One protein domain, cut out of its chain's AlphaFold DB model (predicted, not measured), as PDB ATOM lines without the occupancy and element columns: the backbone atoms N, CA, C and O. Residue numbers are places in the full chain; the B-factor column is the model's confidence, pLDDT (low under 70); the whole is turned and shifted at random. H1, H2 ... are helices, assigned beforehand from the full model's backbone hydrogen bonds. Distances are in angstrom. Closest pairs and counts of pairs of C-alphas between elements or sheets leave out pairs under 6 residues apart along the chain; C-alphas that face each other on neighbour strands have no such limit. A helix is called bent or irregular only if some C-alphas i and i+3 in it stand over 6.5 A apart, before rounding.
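What this domain is: This is residues 6 to 76 of the 116 residues of an uncharacterized protein of Bacteroides acidifaciens (UniProt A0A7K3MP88). Two long helices, H1 and H3, run lengthwise through an elongated model, and the short helix H2 packs on both towards one end. H1 is kinked near residue 24, and from its far end a long link, residues 32 to 42, runs back to H2; a tight turn then leads into H3. The printed part has 71 residues with three named helices, in the order H1, H2, H3, and no named strand; the class is all helix. It is only just compact, close to loose, with a radius of gyration of the C-alphas of 12.8 A and spans of 38 by 21 by 19 A.

Where its parts are: H1, the longest helix, holds residues 10 to 31 and measures 27.5 A from C-alpha 10 at (115.737, 130.895, 125.607) to C-alpha 31 at (104.105, 141.044, 102.902). It is irregular, with C-alphas 23 and 26 standing 7.7 A apart, and has a kink of 68 degrees near residue 24. H2 holds residues 43 to 51, 12.0 A long. H3 holds residues 56 to 74, 27.0 A long, and ends with C-alpha 74 at (111.836, 136.683, 99.288); it is irregular, with C-alphas 57 and 60 standing 7.1 A apart.

How they stand to each other: H1 touches H2 with residues 16 to 20 alone, the closest C-alphas being those of Ile 16 and Ala 49, 6.2 A apart. This helical hairpin has a shallow tilt of 29 degrees, opposite ways. H2 and H3 form another helical hairpin, at a steep tilt of 39 degrees, opposite ways. H3 touches H2 with residues 56 to 63 alone; the closest C-alphas are those of Phe 50 and Ile 56, 4.9 A apart. H1 and H3 are near each other, with 7 pairs of C-alphas within 10 A. Every O i to N i+4 pair is within hydrogen-bond range in H2, against 14 of 18 in H1 and 13 of 15 in H3.

The domain as a whole: The C-alphas farthest apart, those of Pro 35 and Gly 54, are 38.2 A apart. The printed part has no cut. The link from H1 to H2 is long, with 11 residues. Mean pLDDT of the printed part is 83.4; residues 33 to 40 and 74 to 76 are under 70.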
ATOM      1  N   LEU A   6     122.929 128.066 120.466       88.69
ATOM      2  CA  LEU A   6     121.973 127.149 121.093       88.69
ATOM      3  C   LEU A   6     122.247 126.905 122.584       88.69
ATOM      4  O   LEU A   6     121.385 126.374 123.277       88.69
ATOM      5  N   ASN A   7     123.426 127.284 123.081       90.19
ATOM      6  CA  ASN A   7     123.738 127.234 124.507       90.19
ATOM      7  C   ASN A   7     123.186 128.451 125.267       90.19
ATOM      8  O   ASN A   7     123.242 128.465 126.497       90.19
ATOM      9  N   LEU A   8     122.694 129.483 124.566       90.25
ATOM     10  CA  LEU A   8     122.108 130.649 125.215       90.25
ATOM     11  C   LEU A   8     120.732 130.312 125.812       90.25
ATOM     12  O   LEU A   8     119.951 129.581 125.194       90.25
ATOM     13  N   PRO A   9     120.399 130.878 126.985       92.88
ATOM     14  CA  PRO A   9     119.058 130.789 127.546       92.88
ATOM     15  C   PRO A   9     117.975 131.269 126.564       92.88
ATOM     16  O   PRO A   9     118.163 132.227 125.809       92.88
ATOM     17  N   SER A  10     116.819 130.599 126.560       92.75
ATOM     18  CA  SER A  10     115.737 130.895 125.607       92.75
ATOM     19  C   SER A  10     115.131 132.287 125.785       92.75
ATOM     20  O   SER A  10     114.683 132.883 124.810       92.75
ATOM     21  N   ASP A  11     115.120 132.815 127.006       93.88
ATOM     22  CA  ASP A  11     114.714 134.185 127.327       93.88
ATOM     23  C   ASP A  11     115.656 135.213 126.689       93.88
ATOM     24  O   ASP A  11     115.188 136.140 126.030       93.88
ATOM     25  N   VAL A  12     116.971 134.984 126.758       92.12
ATOM     26  CA  VAL A  12     117.979 135.835 126.103       92.12
ATOM     27  C   VAL A  12     117.783 135.852 124.585       92.12
ATOM     28  O   VAL A  12     117.731 136.923 123.976       92.12
ATOM     29  N   LEU A  13     117.628 134.676 123.963       91.44
ATOM     30  CA  LEU A  13     117.346 134.573 122.525       91.44
ATOM     31  C   LEU A  13     116.010 135.229 122.157       91.44
ATOM     32  O   LEU A  13     115.914 135.916 121.139       91.44
ATOM     33  N   GLY A  14     114.988 135.042 122.993       91.50
ATOM     34  CA  GLY A  14     113.665 135.623 122.811       91.50
ATOM     35  C   GLY A  14     113.685 137.147 122.847       91.50
ATOM     36  O   GLY A  14     113.028 137.785 122.024       91.50
ATOM     37  N   ASP A  15     114.458 137.746 123.746       93.94
ATOM     38  CA  ASP A  15     114.560 139.199 123.867       93.94
ATOM     39  C   ASP A  15     115.329 139.831 122.704       93.94
ATOM     40  O   ASP A  15     114.914 140.870 122.188       93.94
ATOM     41  N   ILE A  16     116.399 139.182 122.238       92.81
ATOM     42  CA  ILE A  16     117.123 139.603 121.030       92.81
ATOM     43  C   ILE A  16     116.211 139.512 119.803       92.81
ATOM     44  O   ILE A  16     116.139 140.456 119.014       92.81
ATOM     45  N   PHE A  17     115.475 138.405 119.660       90.38
ATOM     46  CA  PHE A  17     114.511 138.240 118.576       90.38
ATOM     47  C   PHE A  17     113.440 139.330 118.608       90.38
ATOM     48  O   PHE A  17     113.182 139.935 117.575       90.38
ATOM     49  N   LYS A  18     112.839 139.615 119.771       90.75
ATOM     50  CA  LYS A  18     111.815 140.666 119.908       90.75
ATOM     51  C   LYS A  18     112.350 142.040 119.517       90.75
ATOM     52  O   LYS A  18     111.663 142.748 118.789       90.75
ATOM     53  N   GLU A  19     113.549 142.408 119.977       90.94
ATOM     54  CA  GLU A  19     114.170 143.693 119.637       90.94
ATOM     55  C   GLU A  19     114.325 143.825 118.121       90.94
ATOM     56  O   GLU A  19     113.782 144.757 117.532       90.94
ATOM     57  N   ILE A  20     114.966 142.842 117.483       88.50
ATOM     58  CA  ILE A  20     115.207 142.869 116.039       88.50
ATOM     59  C   ILE A  20     113.878 142.804 115.272       88.50
ATOM     60  O   ILE A  20     113.639 143.630 114.403       88.50
ATOM     61  N   TYR A  21     112.974 141.879 115.608       85.62
ATOM     62  CA  TYR A  21     111.686 141.695 114.927       85.62
ATOM     63  C   TYR A  21     110.782 142.930 115.014       85.62
ATOM     64  O   TYR A  21     110.095 143.248 114.043       85.62
ATOM     65  N   SER A  22     110.778 143.637 116.149       85.38
ATOM     66  CA  SER A  22     109.921 144.812 116.353       85.38
ATOM     67  C   SER A  22     110.172 145.923 115.327       85.38
ATOM     68  O   SER A  22     109.229 146.596 114.908       85.38
ATOM     69  N   GLU A  23     111.410 146.058 114.844       79.62
ATOM     70  CA  GLU A  23     111.770 147.025 113.801       79.62
ATOM     71  C   GLU A  23     111.149 146.662 112.436       79.62
ATOM     72  O   GLU A  23     110.879 147.544 111.619       79.62
ATOM     73  N   TYR A  24     110.832 145.380 112.214       76.88
ATOM     74  CA  TYR A  24     110.351 144.840 110.936       76.88
ATOM     75  C   TYR A  24     108.901 144.380 110.932       76.88
ATOM     76  O   TYR A  24     108.380 144.061 109.861       76.88
ATOM     77  N   GLU A  25     108.227 144.349 112.081       79.81
ATOM     78  CA  GLU A  25     106.873 143.803 112.203       79.81
ATOM     79  C   GLU A  25     105.924 144.392 111.144       79.81
ATOM     80  O   GLU A  25     105.166 143.669 110.494       79.81
ATOM     81  N   LYS A  26     106.007 145.708 110.908       73.56
ATOM     82  CA  LYS A  26     105.195 146.396 109.894       73.56
ATOM     83  C   LYS A  26     105.488 145.904 108.474       73.56
ATOM     84  O   LYS A  26     104.549 145.725 107.704       73.56
ATOM     85  N   SER A  27     106.755 145.688 108.125       73.38
ATOM     86  CA  SER A  27     107.169 145.200 106.801       73.38
ATOM     87  C   SER A  27     106.768 143.739 106.588       73.38
ATOM     88  O   SER A  27     106.214 143.393 105.546       73.38
ATOM     89  N   ILE A  28     106.933 142.898 107.614       74.88
ATOM     90  CA  ILE A  28     106.495 141.497 107.594       74.88
ATOM     91  C   ILE A  28     104.975 141.412 107.425       74.88
ATOM     92  O   ILE A  28     104.490 140.689 106.559       74.88
ATOM     93  N   ARG A  29     104.198 142.187 108.193       73.94
ATOM     94  CA  ARG A  29     102.732 142.220 108.055       73.94
ATOM     95  C   ARG A  29     102.294 142.670 106.661       73.94
ATOM     96  O   ARG A  29     101.361 142.096 106.105       73.94
ATOM     97  N   LYS A  30     102.980 143.656 106.073       71.88
ATOM     98  CA  LYS A  30     102.693 144.130 104.710       71.88
ATOM     99  C   LYS A  30     102.884 143.044 103.657       71.88
ATOM    100  O   LYS A  30     102.063 142.964 102.749       71.88
ATOM    101  N   MET A  31     103.876 142.171 103.814       72.00
ATOM    102  CA  MET A  31     104.105 141.044 102.902       72.00
ATOM    103  C   MET A  31     102.905 140.081 102.804       72.00
ATOM    104  O   MET A  31     102.695 139.449 101.773       72.00
ATOM    105  N   PHE A  32     102.065 140.024 103.840       71.38
ATOM    106  CA  PHE A  32     100.807 139.274 103.848       71.38
ATOM    107  C   PHE A  32      99.593 140.129 103.444       71.38
ATOM    108  O   PHE A  32      98.476 139.847 103.862       71.38
ATOM    109  N   SER A  33      99.772 141.225 102.709       68.81
ATOM    110  CA  SER A  33      98.642 142.091 102.324       68.81
ATOM    111  C   SER A  33      98.870 142.948 101.075       68.81
ATOM    112  O   SER A  33      97.901 143.472 100.531       68.81
ATOM    113  N   ALA A  34     100.114 143.114 100.614       55.28
ATOM    114  CA  ALA A  34     100.499 144.065  99.567       55.28
ATOM    115  C   ALA A  34     101.807 143.610  98.847       55.28
ATOM    116  O   ALA A  34     102.504 142.753  99.392       55.28
ATOM    117  N   PRO A  35     102.137 144.136  97.638       55.06
ATOM    118  CA  PRO A  35     103.261 143.697  96.778       55.06
ATOM    119  C   PRO A  35     104.652 144.016  97.399       55.06
ATOM    120  O   PRO A  35     104.686 144.520  98.525       55.06
ATOM    121  N   PRO A  36     105.800 143.657  96.769       58.00
ATOM    122  CA  PRO A  36     106.992 143.208  97.489       58.00
ATOM    123  C   PRO A  36     107.508 144.258  98.472       58.00
ATOM    124  O   PRO A  36     107.827 145.390  98.113       58.00
ATOM    125  N   CYS A  37     107.571 143.852  99.735       56.06
ATOM    126  CA  CYS A  37     108.127 144.646 100.812       56.06
ATOM    127  C   CYS A  37     109.570 144.192 101.032       56.06
ATOM    128  O   CYS A  37     109.824 142.995 101.185       56.06
ATOM    129  N   GLU A  38     110.511 145.133 101.043       60.12
ATOM    130  CA  GLU A  38     111.885 144.833 101.428       60.12
ATOM    131  C   GLU A  38     111.900 144.416 102.898       60.12
ATOM    132  O   GLU A  38     111.643 145.207 103.807       60.12
ATOM    133  N   ILE A  39     112.166 143.132 103.125       67.38
ATOM    134  CA  ILE A  39     112.526 142.637 104.443       67.38
ATOM    135  C   ILE A  39     114.033 142.454 104.450       67.38
ATOM    136  O   ILE A  39     114.564 141.559 103.795       67.38
ATOM    137  N   GLU A  40     114.736 143.318 105.165       69.25
ATOM    138  CA  GLU A  40     116.181 143.215 105.292       69.25
ATOM    139  C   GLU A  40     116.594 143.499 106.727       69.25
ATOM    140  O   GLU A  40     116.648 144.650 107.151       69.25
ATOM    141  N   ILE A  41     116.880 142.431 107.473       79.75
ATOM    142  CA  ILE A  41     117.675 142.528 108.695       79.75
ATOM    143  C   ILE A  41     119.111 142.801 108.271       79.75
ATOM    144  O   ILE A  41     119.689 142.007 107.532       79.75
ATOM    145  N   THR A  42     119.701 143.889 108.761       85.44
ATOM    146  CA  THR A  42     121.107 144.191 108.477       85.44
ATOM    147  C   THR A  42     122.028 143.546 109.510       85.44
ATOM    148  O   THR A  42     121.683 143.408 110.689       85.44
ATOM    149  N   ALA A  43     123.255 143.214 109.096       91.12
ATOM    150  CA  ALA A  43     124.288 142.719 110.007       91.12
ATOM    151  C   ALA A  43     124.560 143.698 111.165       91.12
ATOM    152  O   ALA A  43     124.818 143.271 112.288       91.12
ATOM    153  N   GLN A  44     124.452 145.010 110.912       92.00
ATOM    154  CA  GLN A  44     124.665 146.050 111.918       92.00
ATOM    155  C   GLN A  44     123.631 145.981 113.049       92.00
ATOM    156  O   GLN A  44     124.003 146.097 114.217       92.00
ATOM    157  N   GLN A  45     122.348 145.787 112.732       90.75
ATOM    158  CA  GLN A  45     121.300 145.677 113.753       90.75
ATOM    159  C   GLN A  45     121.481 144.431 114.609       90.75
ATOM    160  O   GLN A  45     121.381 144.515 115.833       90.75
ATOM    161  N   VAL A  46     121.811 143.296 113.985       93.19
ATOM    162  CA  VAL A  46     122.103 142.062 114.722       93.19
ATOM    163  C   VAL A  46     123.310 142.266 115.630       93.19
ATOM    164  O   VAL A  46     123.203 142.051 116.834       93.19
ATOM    165  N   ALA A  47     124.430 142.760 115.099       95.88
ATOM    166  CA  ALA A  47     125.626 143.026 115.894       95.88
ATOM    167  C   ALA A  47     125.320 143.944 117.088       95.88
ATOM    168  O   ALA A  47     125.660 143.612 118.219       95.88
ATOM    169  N   LYS A  48     124.588 145.041 116.869       95.38
ATOM    170  CA  LYS A  48     124.188 145.977 117.928       95.38
ATOM    171  C   LYS A  48     123.316 145.320 119.002       95.38
ATOM    172  O   LYS A  48     123.499 145.604 120.183       95.38
ATOM    173  N   ALA A  49     122.360 144.473 118.622       94.38
ATOM    174  CA  ALA A  49     121.471 143.805 119.574       94.38
ATOM    175  C   ALA A  49     122.227 142.814 120.479       94.38
ATOM    176  O   ALA A  49     121.943 142.731 121.678       94.38
ATOM    177  N   PHE A  50     123.208 142.100 119.923       95.81
ATOM    178  CA  PHE A  50     124.051 141.163 120.669       95.81
ATOM    179  C   PHE A  50     125.126 141.874 121.510       95.81
ATOM    180  O   PHE A  50     125.340 141.500 122.662       95.81
ATOM    181  N   ASP A  51     125.749 142.934 120.986       96.38
ATOM    182  CA  ASP A  51     126.769 143.727 121.693       96.38
ATOM    183  C   ASP A  51     126.230 144.348 122.989       96.38
ATOM    184  O   ASP A  51     126.828 144.198 124.051       96.38
ATOM    185  N   LYS A  52     125.014 144.920 122.945       95.31
ATOM    186  CA  LYS A  52     124.306 145.461 124.126       95.31
ATOM    187  C   LYS A  52     124.174 144.472 125.291       95.31
ATOM    188  O   LYS A  52     123.905 144.893 126.413       95.31
ATOM    189  N   ARG A  53     124.284 143.170 125.018       94.00
ATOM    190  CA  ARG A  53     124.120 142.082 125.990       94.00
ATOM    191  C   ARG A  53     125.439 141.375 126.313       94.00
ATOM    192  O   ARG A  53     125.418 140.425 127.085       94.00
ATOM    193  N   GLY A  54     126.564 141.825 125.749       94.88
ATOM    194  CA  GLY A  54     127.864 141.171 125.905       94.88
ATOM    195  C   GLY A  54     127.939 139.808 125.212       94.88
ATOM    196  O   GLY A  54     128.593 138.912 125.726       94.88
ATOM    197  N   LEU A  55     127.219 139.645 124.094       95.00
ATOM    198  CA  LEU A  55     127.042 138.376 123.372       95.00
ATOM    199  C   LEU A  55     127.463 138.483 121.896       95.00
ATOM    200  O   LEU A  55     126.951 137.760 121.037       95.00
ATOM    201  N   ILE A  56     128.336 139.434 121.565       95.31
ATOM    202  CA  ILE A  56     128.698 139.772 120.181       95.31
ATOM    203  C   ILE A  56     129.235 138.569 119.388       95.31
ATOM    204  O   ILE A  56     128.997 138.463 118.185       95.31
ATOM    205  N   GLU A  57     129.878 137.617 120.060       94.31
ATOM    206  CA  GLU A  57     130.403 136.378 119.491       94.31
ATOM    207  C   GLU A  57     129.319 135.464 118.887       94.31
ATOM    208  O   GLU A  57     129.605 134.670 117.988       94.31
ATOM    209  N   TYR A  58     128.059 135.609 119.313       94.44
ATOM    210  CA  TYR A  58     126.924 134.832 118.801       94.44
ATOM    211  C   TYR A  58     126.189 135.520 117.640       94.44
ATOM    212  O   TYR A  58     125.426 134.864 116.923       94.44
ATOM    213  N   ALA A  59     126.440 136.814 117.401       93.56
ATOM    214  CA  ALA A  59     125.776 137.592 116.355       93.56
ATOM    215  C   ALA A  59     125.896 136.971 114.945       93.56
ATOM    216  O   ALA A  59     124.883 136.935 114.236       93.56
ATOM    217  N   PRO A  60     127.055 136.415 114.521       94.50
ATOM    218  CA  PRO A  60     127.175 135.784 113.206       94.50
ATOM    219  C   PRO A  60     126.240 134.584 113.023       94.50
ATOM    220  O   PRO A  60     125.626 134.439 111.967       94.50
ATOM    221  N   GLN A  61     126.091 133.742 114.053       93.81
ATOM    222  CA  GLN A  61     125.244 132.546 113.992       93.81
ATOM    223  C   GLN A  61     123.771 132.928 113.814       93.81
ATOM    224  O   GLN A  61     123.077 132.353 112.974       93.81
ATOM    225  N   PHE A  62     123.313 133.949 114.546       92.69
ATOM    226  CA  PHE A  62     121.964 134.481 114.379       92.69
ATOM    227  C   PHE A  62     121.764 135.106 112.997       92.69
ATOM    228  O   PHE A  62     120.758 134.836 112.346       92.69
ATOM    229  N   TYR A  63     122.714 135.923 112.534       91.62
ATOM    230  CA  TYR A  63     122.595 136.615 111.252       91.62
ATOM    231  C   TYR A  63     122.504 135.641 110.072       91.62
ATOM    232  O   TYR A  63     121.659 135.824 109.195       91.62
ATOM    233  N   ILE A  64     123.310 134.572 110.079       88.81
ATOM    234  CA  ILE A  64     123.250 133.505 109.068       88.81
ATOM    235  C   ILE A  64     121.874 132.828 109.082       88.81
ATOM    236  O   ILE A  64     121.252 132.684 108.028       88.81
ATOM    237  N   PHE A  65     121.371 132.454 110.264       88.75
ATOM    238  CA  PHE A  65     120.053 131.831 110.403       88.75
ATOM    239  C   PHE A  65     118.930 132.749 109.901       88.75
ATOM    240  O   PHE A  65     118.130 132.344 109.058       88.75
ATOM    241  N   ALA A  66     118.898 133.996 110.376       85.62
ATOM    242  CA  ALA A  66     117.896 134.979 109.986       85.62
ATOM    243  C   ALA A  66     117.906 135.206 108.468       85.62
ATOM    244  O   ALA A  66     116.859 135.137 107.830       85.62
ATOM    245  N   THR A  67     119.087 135.389 107.873       81.69
ATOM    246  CA  THR A  67     119.243 135.569 106.422       81.69
ATOM    247  C   THR A  67     118.686 134.375 105.643       81.69
ATOM    248  O   THR A  67     117.940 134.575 104.686       81.69
ATOM    249  N   GLY A  68     118.962 133.139 106.079       82.06
ATOM    250  CA  GLY A  68     118.405 131.934 105.456       82.06
ATOM    251  C   GLY A  68     116.874 131.886 105.494       82.06
ATOM    252  O   GLY A  68     116.242 131.555 104.490       82.06
ATOM    253  N   VAL A  69     116.267 132.286 106.615       80.50
ATOM    254  CA  VAL A  69     114.803 132.396 106.738       80.50
ATOM    255  C   VAL A  69     114.246 133.460 105.784       80.50
ATOM    256  O   VAL A  69     113.262 133.200 105.094       80.50
ATOM    257  N   PHE A  70     114.872 134.637 105.696       76.00
ATOM    258  CA  PHE A  70     114.374 135.728 104.848       76.00
ATOM    259  C   PHE A  70     114.562 135.487 103.349       76.00
ATOM    260  O   PHE A  70     113.679 135.872 102.583       76.00
ATOM    261  N   ILE A  71     115.643 134.830 102.916       73.19
ATOM    262  CA  ILE A  71     115.831 134.442 101.506       73.19
ATOM    263  C   ILE A  71     114.668 133.556 101.045       73.19
ATOM    264  O   ILE A  71     114.002 133.879 100.066       73.19
ATOM    265  N   GLY A  72     114.335 132.509 101.809       70.56
ATOM    266  CA  GLY A  72     113.236 131.604 101.456       70.56
ATOM    267  C   GLY A  72     111.855 132.271 101.410       70.56
ATOM    268  O   GLY A  72     110.935 131.744 100.788       70.56
ATOM    269  N   ILE A  73     111.701 133.426 102.061       70.19
ATOM    270  CA  ILE A  73     110.490 134.246 101.995       70.19
ATOM    271  C   ILE A  73     110.519 135.166 100.761       70.19
ATOM    272  O   ILE A  73     109.504 135.279 100.077       70.19
ATOM    273  N   LYS A  74     111.661 135.805 100.462       67.75
ATOM    274  CA  LYS A  74     111.836 136.683  99.288       67.75
ATOM    275  C   LYS A  74     111.631 135.945  97.962       67.75
ATOM    276  O   LYS A  74     111.086 136.536  97.036       67.75
ATOM    277  N   ASP A  75     112.005 134.669  97.894       68.19
ATOM    278  CA  ASP A  75     111.906 133.858  96.673       68.19
ATOM    279  C   ASP A  75     110.484 133.323  96.385       68.19
ATOM    280  O   ASP A  75     110.254 132.686  95.356       68.19
ATOM    281  N   ARG A  76     109.497 133.564  97.264       66.31
ATOM    282  CA  ARG A  76     108.105 133.121  97.057       66.31
ATOM    283  C   ARG A  76     107.299 134.148  96.267       66.31
ATOM    284  O   ARG A  76     107.151 135.294  96.682       66.31
TER     285      ARG A  76